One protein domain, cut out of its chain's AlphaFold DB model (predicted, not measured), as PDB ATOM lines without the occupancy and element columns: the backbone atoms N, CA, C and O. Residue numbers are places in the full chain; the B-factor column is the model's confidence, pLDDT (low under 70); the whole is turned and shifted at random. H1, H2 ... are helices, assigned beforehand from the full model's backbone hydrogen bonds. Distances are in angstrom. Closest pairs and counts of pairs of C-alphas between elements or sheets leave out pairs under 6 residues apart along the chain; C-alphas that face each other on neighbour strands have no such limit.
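Overview. This is residues 23 to 117 of the 124 residues of an uncharacterized protein of Candidatus Aminicenantes bacterium (UniProt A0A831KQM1). Three long helices, H2, H3 and H5, lie side by side in a flat row with H3 in the middle, each running opposite to its neighbour, and the shorter H1 packs over one face of the row, on H2 and H3. The four-residue H4 packs on residues 40 to 47 of H2. The printed part has 95 residues with five named helices, H1 to H5 in order, and no named strand: all helix. It is compact, with a radius of gyration of the C-alphas of 14.3 A and a flat outline of 45 by 32 by 17 A.

Arrangement. H1, residues 23 to 33, and H2, residues 40 to 62, touch as a hairpin at a shallow tilt of 28 degrees, closest at the C-alphas of Ile 23 and Thr 54, 6.9 A. H2 has a kink of 34 degrees near residue 56. H3, residues 67 to 83, makes a hairpin with H2, closest at the C-alphas of Pro 55 and Leu 70, 6.1 A. H1, H2 and H3 form an up and down bundle, each running against the one before. H3 touches H1 with residues 77 to 81 alone. H4, residues 87 to 90, touches H2, closest at the C-alphas of Thr 44 and Pro 87, 5.0 A. H5, residues 96 to 117, touches H3 at a shallow tilt of 16 degrees, opposite ways, closest at the C-alphas of Thr 83 and Ala 99, 4.7 A. H5 and H2 are apart. Every O i to N i+4 pair is within hydrogen-bond range in H1 and H3, 17 of 19 in H2 and 15 of 18 in H5; H4 is too short for one.

Along the chain. H1 begins at C-alpha 23, (98.991, 99.858, 108.850). H2 is 32.1 A long, H3 24.3 A and H5 32.7 A, ending at C-alpha 117, (78.789, 86.389, 103.547).

Size, cuts and confidence. The C-alphas farthest apart, of Asp 37 and Glu 117, are 45.9 A apart. The printed part has no cut and no long link. Residues 59 to 69 and 113 to 117 have pLDDT under 70.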
ATOM      1  N   ILE A  23      97.851 100.771 108.710       82.12
ATOM      2  CA  ILE A  23      98.991  99.858 108.850       82.12
ATOM      3  C   ILE A  23      99.886  99.893 107.605       82.12
ATOM      4  O   ILE A  23     101.109  99.881 107.726       82.12
ATOM      5  N   VAL A  24      99.303  99.977 106.407       84.75
ATOM      6  CA  VAL A  24     100.062 100.123 105.157       84.75
ATOM      7  C   VAL A  24     100.814 101.455 105.143       84.75
ATOM      8  O   VAL A  24     101.984 101.486 104.775       84.75
ATOM      9  N   THR A  25     100.194 102.538 105.617       85.81
ATOM     10  CA  THR A  25     100.857 103.847 105.754       85.81
ATOM     11  C   THR A  25     102.006 103.775 106.753       85.81
ATOM     12  O   THR A  25     103.104 104.243 106.454       85.81
ATOM     13  N   ALA A  26     101.793 103.137 107.909       86.88
ATOM     14  CA  ALA A  26     102.847 102.910 108.895       86.88
ATOM     15  C   ALA A  26     104.013 102.106 108.299       86.88
ATOM     16  O   ALA A  26     105.172 102.450 108.513       86.88
ATOM     17  N   TRP A  27     103.720 101.080 107.502       89.50
ATOM     18  CA  TRP A  27     104.736 100.293 106.811       89.50
ATOM     19  C   TRP A  27     105.542 101.109 105.796       89.50
ATOM     20  O   TRP A  27     106.768 101.031 105.796       89.50
ATOM     21  N   VAL A  28     104.884 101.921 104.965       89.69
ATOM     22  CA  VAL A  28     105.568 102.812 104.009       89.69
ATOM     23  C   VAL A  28     106.460 103.819 104.741       89.69
ATOM     24  O   VAL A  28     107.606 104.017 104.343       89.69
ATOM     25  N   ALA A  29     105.972 104.411 105.833       90.44
ATOM     26  CA  ALA A  29     106.753 105.341 106.644       90.44
ATOM     27  C   ALA A  29     107.990 104.664 107.253       90.44
ATOM     28  O   ALA A  29     109.091 105.201 107.161       90.44
ATOM     29  N   VAL A  30     107.826 103.464 107.816       89.06
ATOM     30  CA  VAL A  30     108.936 102.684 108.378       89.06
ATOM     31  C   VAL A  30     109.958 102.319 107.301       89.06
ATOM     32  O   VAL A  30     111.150 102.471 107.543       89.06
ATOM     33  N   GLN A  31     109.523 101.916 106.104       87.06
ATOM     34  CA  GLN A  31     110.445 101.654 104.994       87.06
ATOM     35  C   GLN A  31     111.256 102.889 104.598       87.06
ATOM     36  O   GLN A  31     112.456 102.770 104.388       87.06
ATOM     37  N   GLY A  32     110.633 104.070 104.538       85.75
ATOM     38  CA  GLY A  32     111.346 105.315 104.235       85.75
ATOM     39  C   GLY A  32     112.286 105.785 105.353       85.75
ATOM     40  O   GLY A  32     113.179 106.588 105.102       85.75
ATOM     41  N   MET A  33     112.086 105.305 106.584       88.19
ATOM     42  CA  MET A  33     112.922 105.634 107.740       88.19
ATOM     43  C   MET A  33     114.095 104.674 107.941       88.19
ATOM     44  O   MET A  33     115.079 105.073 108.558       88.19
ATOM     45  N   ILE A  34     113.991 103.422 107.485       86.69
ATOM     46  CA  ILE A  34     115.056 102.423 107.626       86.69
ATOM     47  C   ILE A  34     116.139 102.704 106.570       86.69
ATOM     48  O   ILE A  34     115.846 102.619 105.378       86.69
ATOM     49  N   PRO A  35     117.391 102.996 106.974       83.62
ATOM     50  CA  PRO A  35     118.503 103.141 106.036       83.62
ATOM     51  C   PRO A  35     118.748 101.858 105.233       83.62
ATOM     52  O   PRO A  35     118.628 100.760 105.782       83.62
ATOM     53  N   GLU A  36     119.174 101.972 103.976       77.31
ATOM     54  CA  GLU A  36     119.427 100.800 103.120       77.31
ATOM     55  C   GLU A  36     120.549  99.891 103.661       77.31
ATOM     56  O   GLU A  36     120.481  98.667 103.548       77.31
ATOM     57  N   ASP A  37     121.519 100.469 104.375       80.00
ATOM     58  CA  ASP A  37     122.640  99.747 104.994       80.00
ATOM     59  C   ASP A  37     122.272  98.985 106.285       80.00
ATOM     60  O   ASP A  37     123.104  98.282 106.859       80.00
ATOM     61  N   SER A  38     121.023  99.079 106.758       77.31
ATOM     62  CA  SER A  38     120.572  98.450 108.019       77.31
ATOM     63  C   SER A  38     120.526  96.917 107.969       77.31
ATOM     64  O   SER A  38     120.309  96.258 108.988       77.31
ATOM     65  N   GLY A  39     120.703  96.341 106.780       77.19
ATOM     66  CA  GLY A  39     120.674  94.906 106.535       77.19
ATOM     67  C   GLY A  39     119.257  94.305 106.460       77.19
ATOM     68  O   GLY A  39     118.291  94.838 107.018       77.19
ATOM     69  N   PRO A  40     119.113  93.136 105.803       83.00
ATOM     70  CA  PRO A  40     117.821  92.490 105.522       83.00
ATOM     71  C   PRO A  40     116.999  92.171 106.778       83.00
ATOM     72  O   PRO A  40     115.765  92.132 106.742       83.00
ATOM     73  N   TRP A  41     117.673  91.935 107.902       84.94
ATOM     74  CA  TRP A  41     117.047  91.520 109.154       84.94
ATOM     75  C   TRP A  41     116.218  92.624 109.804       84.94
ATOM     76  O   TRP A  41     115.143  92.329 110.320       84.94
ATOM     77  N   VAL A  42     116.654  93.886 109.728       86.75
ATOM     78  CA  VAL A  42     115.922  95.023 110.312       86.75
ATOM     79  C   VAL A  42     114.613  95.252 109.558       86.75
ATOM     80  O   VAL A  42     113.552  95.348 110.175       86.75
ATOM     81  N   MET A  43     114.665  95.225 108.224       85.12
ATOM     82  CA  MET A  43     113.482  95.336 107.363       85.12
ATOM     83  C   MET A  43     112.494  94.182 107.606       85.12
ATOM     84  O   MET A  43     111.280  94.384 107.689       85.12
ATOM     85  N   THR A  44     113.017  92.962 107.769       86.88
ATOM     86  CA  THR A  44     112.208  91.764 108.046       86.88
ATOM     87  C   THR A  44     111.569  91.829 109.434       86.88
ATOM     88  O   THR A  44     110.383  91.528 109.576       86.88
ATOM     89  N   ALA A  45     112.313  92.268 110.451       88.56
ATOM     90  CA  ALA A  45     111.805  92.443 111.807       88.56
ATOM     91  C   ALA A  45     110.701  93.508 111.856       88.56
ATOM     92  O   ALA A  45     109.648  93.268 112.443       88.56
ATOM     93  N   ALA A  46     110.890  94.644 111.179       88.06
ATOM     94  CA  ALA A  46     109.882  95.694 111.075       88.06
ATOM     95  C   ALA A  46     108.581  95.188 110.427       88.06
ATOM     96  O   ALA A  46     107.491  95.395 110.971       88.06
ATOM     97  N   ALA A  47     108.691  94.463 109.309       87.06
ATOM     98  CA  ALA A  47     107.543  93.843 108.649       87.06
ATOM     99  C   ALA A  47     106.839  92.824 109.561       87.06
ATOM    100  O   ALA A  47     105.612  92.827 109.657       87.06
ATOM    101  N   ALA A  48     107.598  91.981 110.270       88.19
ATOM    102  CA  ALA A  48     107.054  90.987 111.194       88.19
ATOM    103  C   ALA A  48     106.319  91.633 112.380       88.19
ATOM    104  O   ALA A  48     105.221  91.200 112.736       88.19
ATOM    105  N   VAL A  49     106.876  92.703 112.955       89.75
ATOM    106  CA  VAL A  49     106.240  93.464 114.042       89.75
ATOM    107  C   VAL A  49     104.914  94.062 113.578       89.75
ATOM    108  O   VAL A  49     103.896  93.868 114.243       89.75
ATOM    109  N   LEU A  50     104.884  94.723 112.417       85.12
ATOM    110  CA  LEU A  50     103.649  95.286 111.855       85.12
ATOM    111  C   LEU A  50     102.629  94.198 111.490       85.12
ATOM    112  O   LEU A  50     101.427  94.374 111.710       85.12
ATOM    113  N   MET A  51     103.093  93.040 111.017       85.38
ATOM    114  CA  MET A  51     102.230  91.898 110.719       85.38
ATOM    115  C   MET A  51     101.537  91.362 111.973       85.38
ATOM    116  O   MET A  51     100.345  91.074 111.920       85.38
ATOM    117  N   VAL A  52     102.239  91.267 113.105       85.69
ATOM    118  CA  VAL A  52     101.649  90.851 114.394       85.69
ATOM    119  C   VAL A  52     100.772  91.956 114.988       85.69
ATOM    120  O   VAL A  52      99.722  91.676 115.578       85.69
ATOM    121  N   LEU A  53     101.156  93.220 114.798       81.56
ATOM    122  CA  LEU A  53     100.380  94.363 115.268       81.56
ATOM    123  C   LEU A  53      99.039  94.480 114.532       81.56
ATOM    124  O   LEU A  53      98.056  94.878 115.146       81.56
ATOM    125  N   THR A  54      98.969  94.072 113.262       80.31
ATOM    126  CA  THR A  54      97.753  94.116 112.430       80.31
ATOM    127  C   THR A  54      96.545  93.435 113.102       80.31
ATOM    128  O   THR A  54      95.577  94.131 113.432       80.31
ATOM    129  N   PRO A  55      96.550  92.116 113.394       75.31
ATOM    130  CA  PRO A  55      95.418  91.455 114.039       75.31
ATOM    131  C   PRO A  55      95.183  91.955 115.472       75.31
ATOM    132  O   PRO A  55      94.036  91.968 115.925       75.31
ATOM    133  N   PHE A  56      96.228  92.388 116.188       77.56
ATOM    134  CA  PHE A  56      96.092  92.946 117.536       77.56
ATOM    135  C   PHE A  56      95.351  94.291 117.523       77.56
ATOM    136  O   PHE A  56      94.406  94.487 118.291       77.56
ATOM    137  N   TYR A  57      95.712  95.181 116.598       70.75
ATOM    138  CA  TYR A  57      95.083  96.483 116.395       70.75
ATOM    139  C   TYR A  57      93.612  96.330 115.988       70.75
ATOM    140  O   TYR A  57      92.725  96.904 116.624       70.75
ATOM    141  N   LEU A  58      93.332  95.461 115.010       70.38
ATOM    142  CA  LEU A  58      91.971  95.142 114.558       70.38
ATOM    143  C   LEU A  58      91.092  94.576 115.684       70.38
ATOM    144  O   LEU A  58      89.934  94.978 115.841       70.38
ATOM    145  N   ARG A  59      91.634  93.686 116.523       69.25
ATOM    146  CA  ARG A  59      90.904  93.176 117.695       69.25
ATOM    147  C   ARG A  59      90.663  94.266 118.739       69.25
ATOM    148  O   ARG A  59      89.553  94.364 119.262       69.25
ATOM    149  N   ARG A  60      91.672  95.087 119.048       67.00
ATOM    150  CA  ARG A  60      91.636  96.034 120.175       67.00
ATOM    151  C   ARG A  60      90.838  97.304 119.890       67.00
ATOM    152  O   ARG A  60      90.114  97.758 120.780       67.00
ATOM    153  N   PHE A  61      90.978  97.870 118.693       64.31
ATOM    154  CA  PHE A  61      90.351  99.139 118.309       64.31
ATOM    155  C   PHE A  61      89.046  98.926 117.552       64.31
ATOM    156  O   PHE A  61      88.050  99.593 117.834       64.31
ATOM    157  N   GLN A  62      89.012  97.958 116.635       61.69
ATOM    158  CA  GLN A  62      87.831  97.735 115.805       61.69
ATOM    159  C   GLN A  62      86.866  96.673 116.352       61.69
ATOM    160  O   GLN A  62      85.773  96.513 115.804       61.69
ATOM    161  N   LYS A  63      87.225  95.981 117.448       63.22
ATOM    162  CA  LYS A  63      86.432  94.899 118.065       63.22
ATOM    163  C   LYS A  63      85.983  93.851 117.039       63.22
ATOM    164  O   LYS A  63      84.892  93.288 117.138       63.22
ATOM    165  N   VAL A  64      86.813  93.604 116.024       61.78
ATOM    166  CA  VAL A  64      86.528  92.612 114.989       61.78
ATOM    167  C   VAL A  64      86.702  91.226 115.601       61.78
ATOM    168  O   VAL A  64      87.814  90.765 115.839       61.78
ATOM    169  N   VAL A  65      85.579  90.563 115.868       61.00
ATOM    170  CA  VAL A  65      85.528  89.175 116.364       61.00
ATOM    171  C   VAL A  65      85.466  88.152 115.229       61.00
ATOM    172  O   VAL A  65      85.595  86.956 115.466       61.00
ATOM    173  N   ARG A  66      85.256  88.603 113.983       68.25
ATOM    174  CA  ARG A  66      85.092  87.715 112.828       68.25
ATOM    175  C   ARG A  66      86.456  87.204 112.344       68.25
ATOM    176  O   ARG A  66      87.269  88.024 111.914       68.25
ATOM    177  N   PRO A  67      86.704  85.882 112.353       69.88
ATOM    178  CA  PRO A  67      88.003  85.324 111.978       69.88
ATOM    179  C   PRO A  67      88.341  85.559 110.499       69.88
ATOM    180  O   PRO A  67      89.482  85.878 110.192       69.88
ATOM    181  N   MET A  68      87.348  85.498 109.603       67.06
ATOM    182  CA  MET A  68      87.523  85.728 108.161       67.06
ATOM    183  C   MET A  68      87.974  87.166 107.855       67.06
ATOM    184  O   MET A  68      88.924  87.377 107.112       67.06
ATOM    185  N   GLN A  69      87.384  88.155 108.535       67.62
ATOM    186  CA  GLN A  69      87.773  89.562 108.417       67.62
ATOM    187  C   GLN A  69      89.200  89.814 108.930       67.62
ATOM    188  O   GLN A  69      89.959  90.580 108.332       67.62
ATOM    189  N   LEU A  70      89.580  89.152 110.027       73.00
ATOM    190  CA  LEU A  70      90.934  89.229 110.574       73.00
ATOM    191  C   LEU A  70      91.962  88.601 109.618       73.00
ATOM    192  O   LEU A  70      93.018  89.185 109.375       73.00
ATOM    193  N   ALA A  71      91.634  87.434 109.055       77.12
ATOM    194  CA  ALA A  71      92.465  86.736 108.079       77.12
ATOM    195  C   ALA A  71      92.637  87.561 106.797       77.12
ATOM    196  O   ALA A  71      93.769  87.816 106.395       77.12
ATOM    197  N   ALA A  72      91.547  88.071 106.217       76.50
ATOM    198  CA  ALA A  72      91.587  88.930 105.035       76.50
ATOM    199  C   ALA A  72      92.444  90.189 105.263       76.50
ATOM    200  O   ALA A  72      93.232  90.568 104.400       76.50
ATOM    201  N   SER A  73      92.364  90.804 106.444       75.31
ATOM    202  CA  SER A  73      93.186  91.978 106.776       75.31
ATOM    203  C   SER A  73      94.675  91.635 106.900       75.31
ATOM    204  O   SER A  73      95.533  92.380 106.430       75.31
ATOM    205  N   THR A  74      94.986  90.481 107.495       80.38
ATOM    206  CA  THR A  74      96.369  90.018 107.689       80.38
ATOM    207  C   THR A  74      97.010  89.640 106.352       80.38
ATOM    208  O   THR A  74      98.135  90.045 106.066       80.38
ATOM    209  N   VAL A  75      96.275  88.928 105.491       83.00
ATOM    210  CA  VAL A  75      96.735  88.584 104.138       83.00
ATOM    211  C   VAL A  75      96.866  89.838 103.272       83.00
ATOM    212  O   VAL A  75      97.844  89.967 102.545       83.00
ATOM    213  N   SER A  76      95.958  90.808 103.407       83.38
ATOM    214  CA  SER A  76      96.082  92.092 102.705       83.38
ATOM    215  C   SER A  76      97.378  92.809 103.060       83.38
ATOM    216  O   SER A  76      98.068  93.294 102.167       83.38
ATOM    217  N   PHE A  77      97.738  92.849 104.344       84.56
ATOM    218  CA  PHE A  77      99.006  93.435 104.766       84.56
ATOM    219  C   PHE A  77     100.209  92.695 104.160       84.56
ATOM    220  O   PHE A  77     101.111  93.336 103.627       84.56
ATOM    221  N   LEU A  78     100.198  91.358 104.164       86.31
ATOM    222  CA  LEU A  78     101.250  90.544 103.540       86.31
ATOM    223  C   LEU A  78     101.420  90.833 102.046       86.31
ATOM    224  O   LEU A  78     102.550  90.999 101.582       86.31
ATOM    225  N   VAL A  79     100.311  90.927 101.308       87.31
ATOM    226  CA  VAL A  79     100.328  91.299  99.888       87.31
ATOM    227  C   VAL A  79     100.988  92.665  99.725       87.31
ATOM    228  O   VAL A  79     101.918  92.783  98.934       87.31
ATOM    229  N   TRP A  80     100.597  93.655 100.535       86.62
ATOM    230  CA  TRP A  80     101.186  94.995 100.504       86.62
ATOM    231  C   TRP A  80     102.694  95.005 100.776       86.62
ATOM    232  O   TRP A  80     103.435  95.632 100.012       86.62
ATOM    233  N   VAL A  81     103.164  94.279 101.797       86.75
ATOM    234  CA  VAL A  81     104.599  94.138 102.112       86.75
ATOM    235  C   VAL A  81     105.367  93.541 100.934       86.75
ATOM    236  O   VAL A  81     106.461  94.013 100.617       86.75
ATOM    237  N   TYR A  82     104.790  92.537 100.263       86.94
ATOM    238  CA  TYR A  82     105.391  91.950  99.070       86.94
ATOM    239  C   TYR A  82     105.436  92.948  97.911       86.94
ATOM    240  O   TYR A  82     106.492  93.115  97.308       86.94
ATOM    241  N   THR A  83     104.342  93.661  97.626       86.56
ATOM    242  CA  THR A  83     104.299  94.626  96.510       86.56
ATOM    243  C   THR A  83     105.281  95.769  96.638       86.56
ATOM    244  O   THR A  83     105.880  96.164  95.638       86.56
ATOM    245  N   LEU A  84     105.446  96.286  97.853       85.44
ATOM    246  CA  LEU A  84     106.336  97.407  98.123       85.44
ATOM    247  C   LEU A  84     107.811  96.995  98.159       85.44
ATOM    248  O   LEU A  84     108.659  97.851  98.367       85.44
ATOM    249  N   GLY A  85     108.121  95.710  97.956       78.38
ATOM    250  CA  GLY A  85     109.495  95.251  97.804       78.38
ATOM    251  C   GLY A  85     110.339  95.426  99.061       78.38
ATOM    252  O   GLY A  85     111.524  95.670  98.931       78.38
ATOM    253  N   GLY A  86     109.765  95.307 100.264       81.25
ATOM    254  CA  GLY A  86     110.532  95.462 101.506       81.25
ATOM    255  C   GLY A  86     111.507  94.305 101.750       81.25
ATOM    256  O   GLY A  86     112.447  94.120 100.984       81.25
ATOM    257  N   PRO A  87     111.317  93.459 102.781       81.31
ATOM    258  CA  PRO A  87     112.272  92.386 103.061       81.31
ATOM    259  C   PRO A  87     112.480  91.480 101.837       81.31
ATOM    260  O   PRO A  87     113.604  91.115 101.515       81.31
ATOM    261  N   PHE A  88     111.424  91.205 101.068       81.56
ATOM    262  CA  PHE A  88     111.503  90.358  99.879       81.56
ATOM    263  C   PHE A  88     112.481  90.855  98.805       81.56
ATOM    264  O   PHE A  88     113.051  90.012  98.109       81.56
ATOM    265  N   ALA A  89     112.707  92.168  98.659       81.94
ATOM    266  CA  ALA A  89     113.714  92.660  97.714       81.94
ATOM    267  C   ALA A  89     115.130  92.452  98.245       81.94
ATOM    268  O   ALA A  89     115.985  91.982  97.499       81.94
ATOM    269  N   TYR A  90     115.354  92.687  99.541       79.19
ATOM    270  CA  TYR A  90     116.651  92.445 100.177       79.19
ATOM    271  C   TYR A  90     117.069  90.971 100.132       79.19
ATOM    272  O   TYR A  90     118.248  90.665  99.994       79.19
ATOM    273  N   TRP A  91     116.107  90.048 100.211       80.62
ATOM    274  CA  TRP A  91     116.357  88.608 100.088       80.62
ATOM    275  C   TRP A  91     116.435  88.115  98.627       80.62
ATOM    276  O   TRP A  91     116.609  86.920  98.399       80.62
ATOM    277  N   GLY A  92     116.271  88.992  97.627       81.50
ATOM    278  CA  GLY A  92     116.276  88.615  96.204       81.50
ATOM    279  C   GLY A  92     115.060  87.787  95.755       81.50
ATOM    280  O   GLY A  92     115.056  87.218  94.664       81.50
ATOM    281  N   LEU A  93     114.017  87.710  96.585       80.31
ATOM    282  CA  LEU A  93     112.777  86.966  96.328       80.31
ATOM    283  C   LEU A  93     111.710  87.823  95.623       80.31
ATOM    284  O   LEU A  93     110.666  87.318  95.195       80.31
ATOM    285  N   TYR A  94     111.948  89.129  95.518       84.06
ATOM    286  CA  TYR A  94     111.031  90.070  94.893       84.06
ATOM    287  C   TYR A  94     111.069  89.967  93.368       84.06
ATOM    288  O   TYR A  94     112.118  90.069  92.734       84.06
ATOM    289  N   ARG A  95     109.888  89.806  92.767       87.19
ATOM    290  CA  ARG A  95     109.684  89.892  91.320       87.19
ATOM    291  C   ARG A  95     108.549  90.871  91.058       87.19
ATOM    292  O   ARG A  95     107.399  90.574  91.376       87.19
ATOM    293  N   SER A  96     108.859  92.012  90.443       86.19
ATOM    294  CA  SER A  96     107.906  93.113  90.236       86.19
ATOM    295  C   SER A  96     106.630  92.675  89.510       86.19
ATOM    296  O   SER A  96     105.534  93.034  89.921       86.19
ATOM    297  N   TRP A  97     106.749  91.830  88.478       87.25
ATOM    298  CA  TRP A  97     105.583  91.328  87.743       87.25
ATOM    299  C   TRP A  97     104.671  90.459  88.623       87.25
ATOM    300  O   TRP A  97     103.450  90.579  88.553       87.25
ATOM    301  N   PHE A  98     105.252  89.620  89.488       88.12
ATOM    302  CA  PHE A  98     104.496  88.757  90.392       88.12
ATOM    303  C   PHE A  98     103.780  89.593  91.455       88.12
ATOM    304  O   PHE A  98     102.608  89.366  91.737       88.12
ATOM    305  N   ALA A  99     104.456  90.621  91.972       87.69
ATOM    306  CA  ALA A  99     103.885  91.585  92.906       87.69
ATOM    307  C   ALA A  99     102.647  92.283  92.327       87.69
ATOM    308  O   ALA A  99     101.591  92.287  92.962       87.69
ATOM    309  N   SER A 100     102.739  92.817  91.106       87.00
ATOM    310  CA  SER A 100     101.611  93.486  90.449       87.00
ATOM    311  C   SER A 100     100.436  92.538  90.198       87.00
ATOM    312  O   SER A 100      99.295  92.893  90.496       87.00
ATOM    313  N   VAL A 101     100.698  91.326  89.695       90.62
ATOM    314  CA  VAL A 101      99.645  90.332  89.425       90.62
ATOM    315  C   VAL A 101      98.931  89.928  90.713       90.62
ATOM    316  O   VAL A 101      97.701  89.949  90.757       90.62
ATOM    317  N   VAL A 102      99.679  89.610  91.774       88.75
ATOM    318  CA  VAL A 102      99.100  89.229  93.071       88.75
ATOM    319  C   VAL A 102      98.267  90.365  93.653       88.75
ATOM    320  O   VAL A 102      97.165  90.108  94.128       88.75
ATOM    321  N   LEU A 103      98.737  91.615  93.581       86.69
ATOM    322  CA  LEU A 103      97.980  92.763  94.080       86.69
ATOM    323  C   LEU A 103      96.655  92.939  93.330       86.69
ATOM    324  O   LEU A 103      95.611  93.086  93.963       86.69
ATOM    325  N   ILE A 104      96.679  92.881  91.997       87.25
ATOM    326  CA  ILE A 104      95.465  93.017  91.180       87.25
ATOM    327  C   ILE A 104      94.480  91.897  91.520       87.25
ATOM    328  O   ILE A 104      93.334  92.176  91.877       87.25
ATOM    329  N   LEU A 105      94.931  90.640  91.492       87.94
ATOM    330  CA  LEU A 105      94.083  89.497  91.830       87.94
ATOM    331  C   LEU A 105      93.511  89.628  93.244       87.94
ATOM    332  O   LEU A 105      92.316  89.414  93.439       87.94
ATOM    333  N   TRP A 106      94.327  90.038  94.215       85.06
ATOM    334  CA  TRP A 106      93.894  90.238  95.593       85.06
ATOM    335  C   TRP A 106      92.810  91.316  95.706       85.06
ATOM    336  O   TRP A 106      91.757  91.068  96.292       85.06
ATOM    337  N   THR A 107      93.015  92.486  95.095       82.12
ATOM    338  CA  THR A 107      92.053  93.603  95.157       82.12
ATOM    339  C   THR A 107      90.698  93.279  94.529       82.12
ATOM    340  O   THR A 107      89.681  93.743  95.035       82.12
ATOM    341  N   VAL A 108      90.662  92.450  93.481       81.94
ATOM    342  CA  VAL A 108      89.410  91.986  92.854       81.94
ATOM    343  C   VAL A 108      88.744  90.879  93.675       81.94
ATOM    344  O   VAL A 108      87.521  90.823  93.781       81.94
ATOM    345  N   THR A 109      89.540  90.000  94.280       79.94
ATOM    346  CA  THR A 109      89.052  88.803  94.976       79.94
ATOM    347  C   THR A 109      88.489  89.116  96.366       79.94
ATOM    348  O   THR A 109      87.474  88.548  96.770       79.94
ATOM    349  N   VAL A 110      89.113  90.033  97.108       78.19
ATOM    350  CA  VAL A 110      88.731  90.358  98.495       78.19
ATOM    351  C   VAL A 110      87.277  90.839  98.643       78.19
ATOM    352  O   VAL A 110      86.581  90.302  99.508       78.19
ATOM    353  N   PRO A 111      86.773  91.792  97.831       70.81
ATOM    354  CA  PRO A 111      85.387  92.253  97.932       70.81
ATOM    355  C   PRO A 111      84.372  91.137  97.669       70.81
ATOM    356  O   PRO A 111      83.383  91.032  98.389       70.81
ATOM    357  N   LEU A 112      84.653  90.250  96.703       71.25
ATOM    358  CA  LEU A 112      83.759  89.144  96.337       71.25
ATOM    359  C   LEU A 112      83.507  88.191  97.512       71.25
ATOM    360  O   LEU A 112      82.372  87.768  97.737       71.25
ATOM    361  N   PHE A 113      84.545  87.883  98.290       69.94
ATOM    362  CA  PHE A 113      84.405  87.025  99.466       69.94
ATOM    363  C   PHE A 113      83.792  87.751 100.671       69.94
ATOM    364  O   PHE A 113      83.086  87.125 101.459       69.94
ATOM    365  N   LEU A 114      84.024  89.057 100.822       63.31
ATOM    366  CA  LEU A 114      83.476  89.839 101.937       63.31
ATOM    367  C   LEU A 114      81.980  90.167 101.774       63.31
ATOM    368  O   LEU A 114      81.252  90.160 102.771       63.31
ATOM    369  N   ASP A 115      81.506  90.419 100.550       56.34
ATOM    370  CA  ASP A 115      80.093  90.723 100.272       56.34
ATOM    371  C   ASP A 115      79.208  89.458 100.258       56.34
ATOM    372  O   ASP A 115      78.059  89.493 100.718       56.34
ATOM    373  N   GLY A 116      79.743  88.310  99.818       51.78
ATOM    374  CA  GLY A 116      79.006  87.038  99.747       51.78
ATOM    375  C   GLY A 116      78.481  86.533 101.101       51.78
ATOM    376  O   GLY A 116      77.383  85.980 101.187       51.78
ATOM    377  N   GLU A 117      79.199  86.795 102.194       52.44
ATOM    378  CA  GLU A 117      78.789  86.389 103.547       52.44
ATOM    379  C   GLU A 117      77.742  87.326 104.182       52.44
ATOM    380  O   GLU A 117      77.067  86.954 105.150       52.44
TER     381      GLU A 117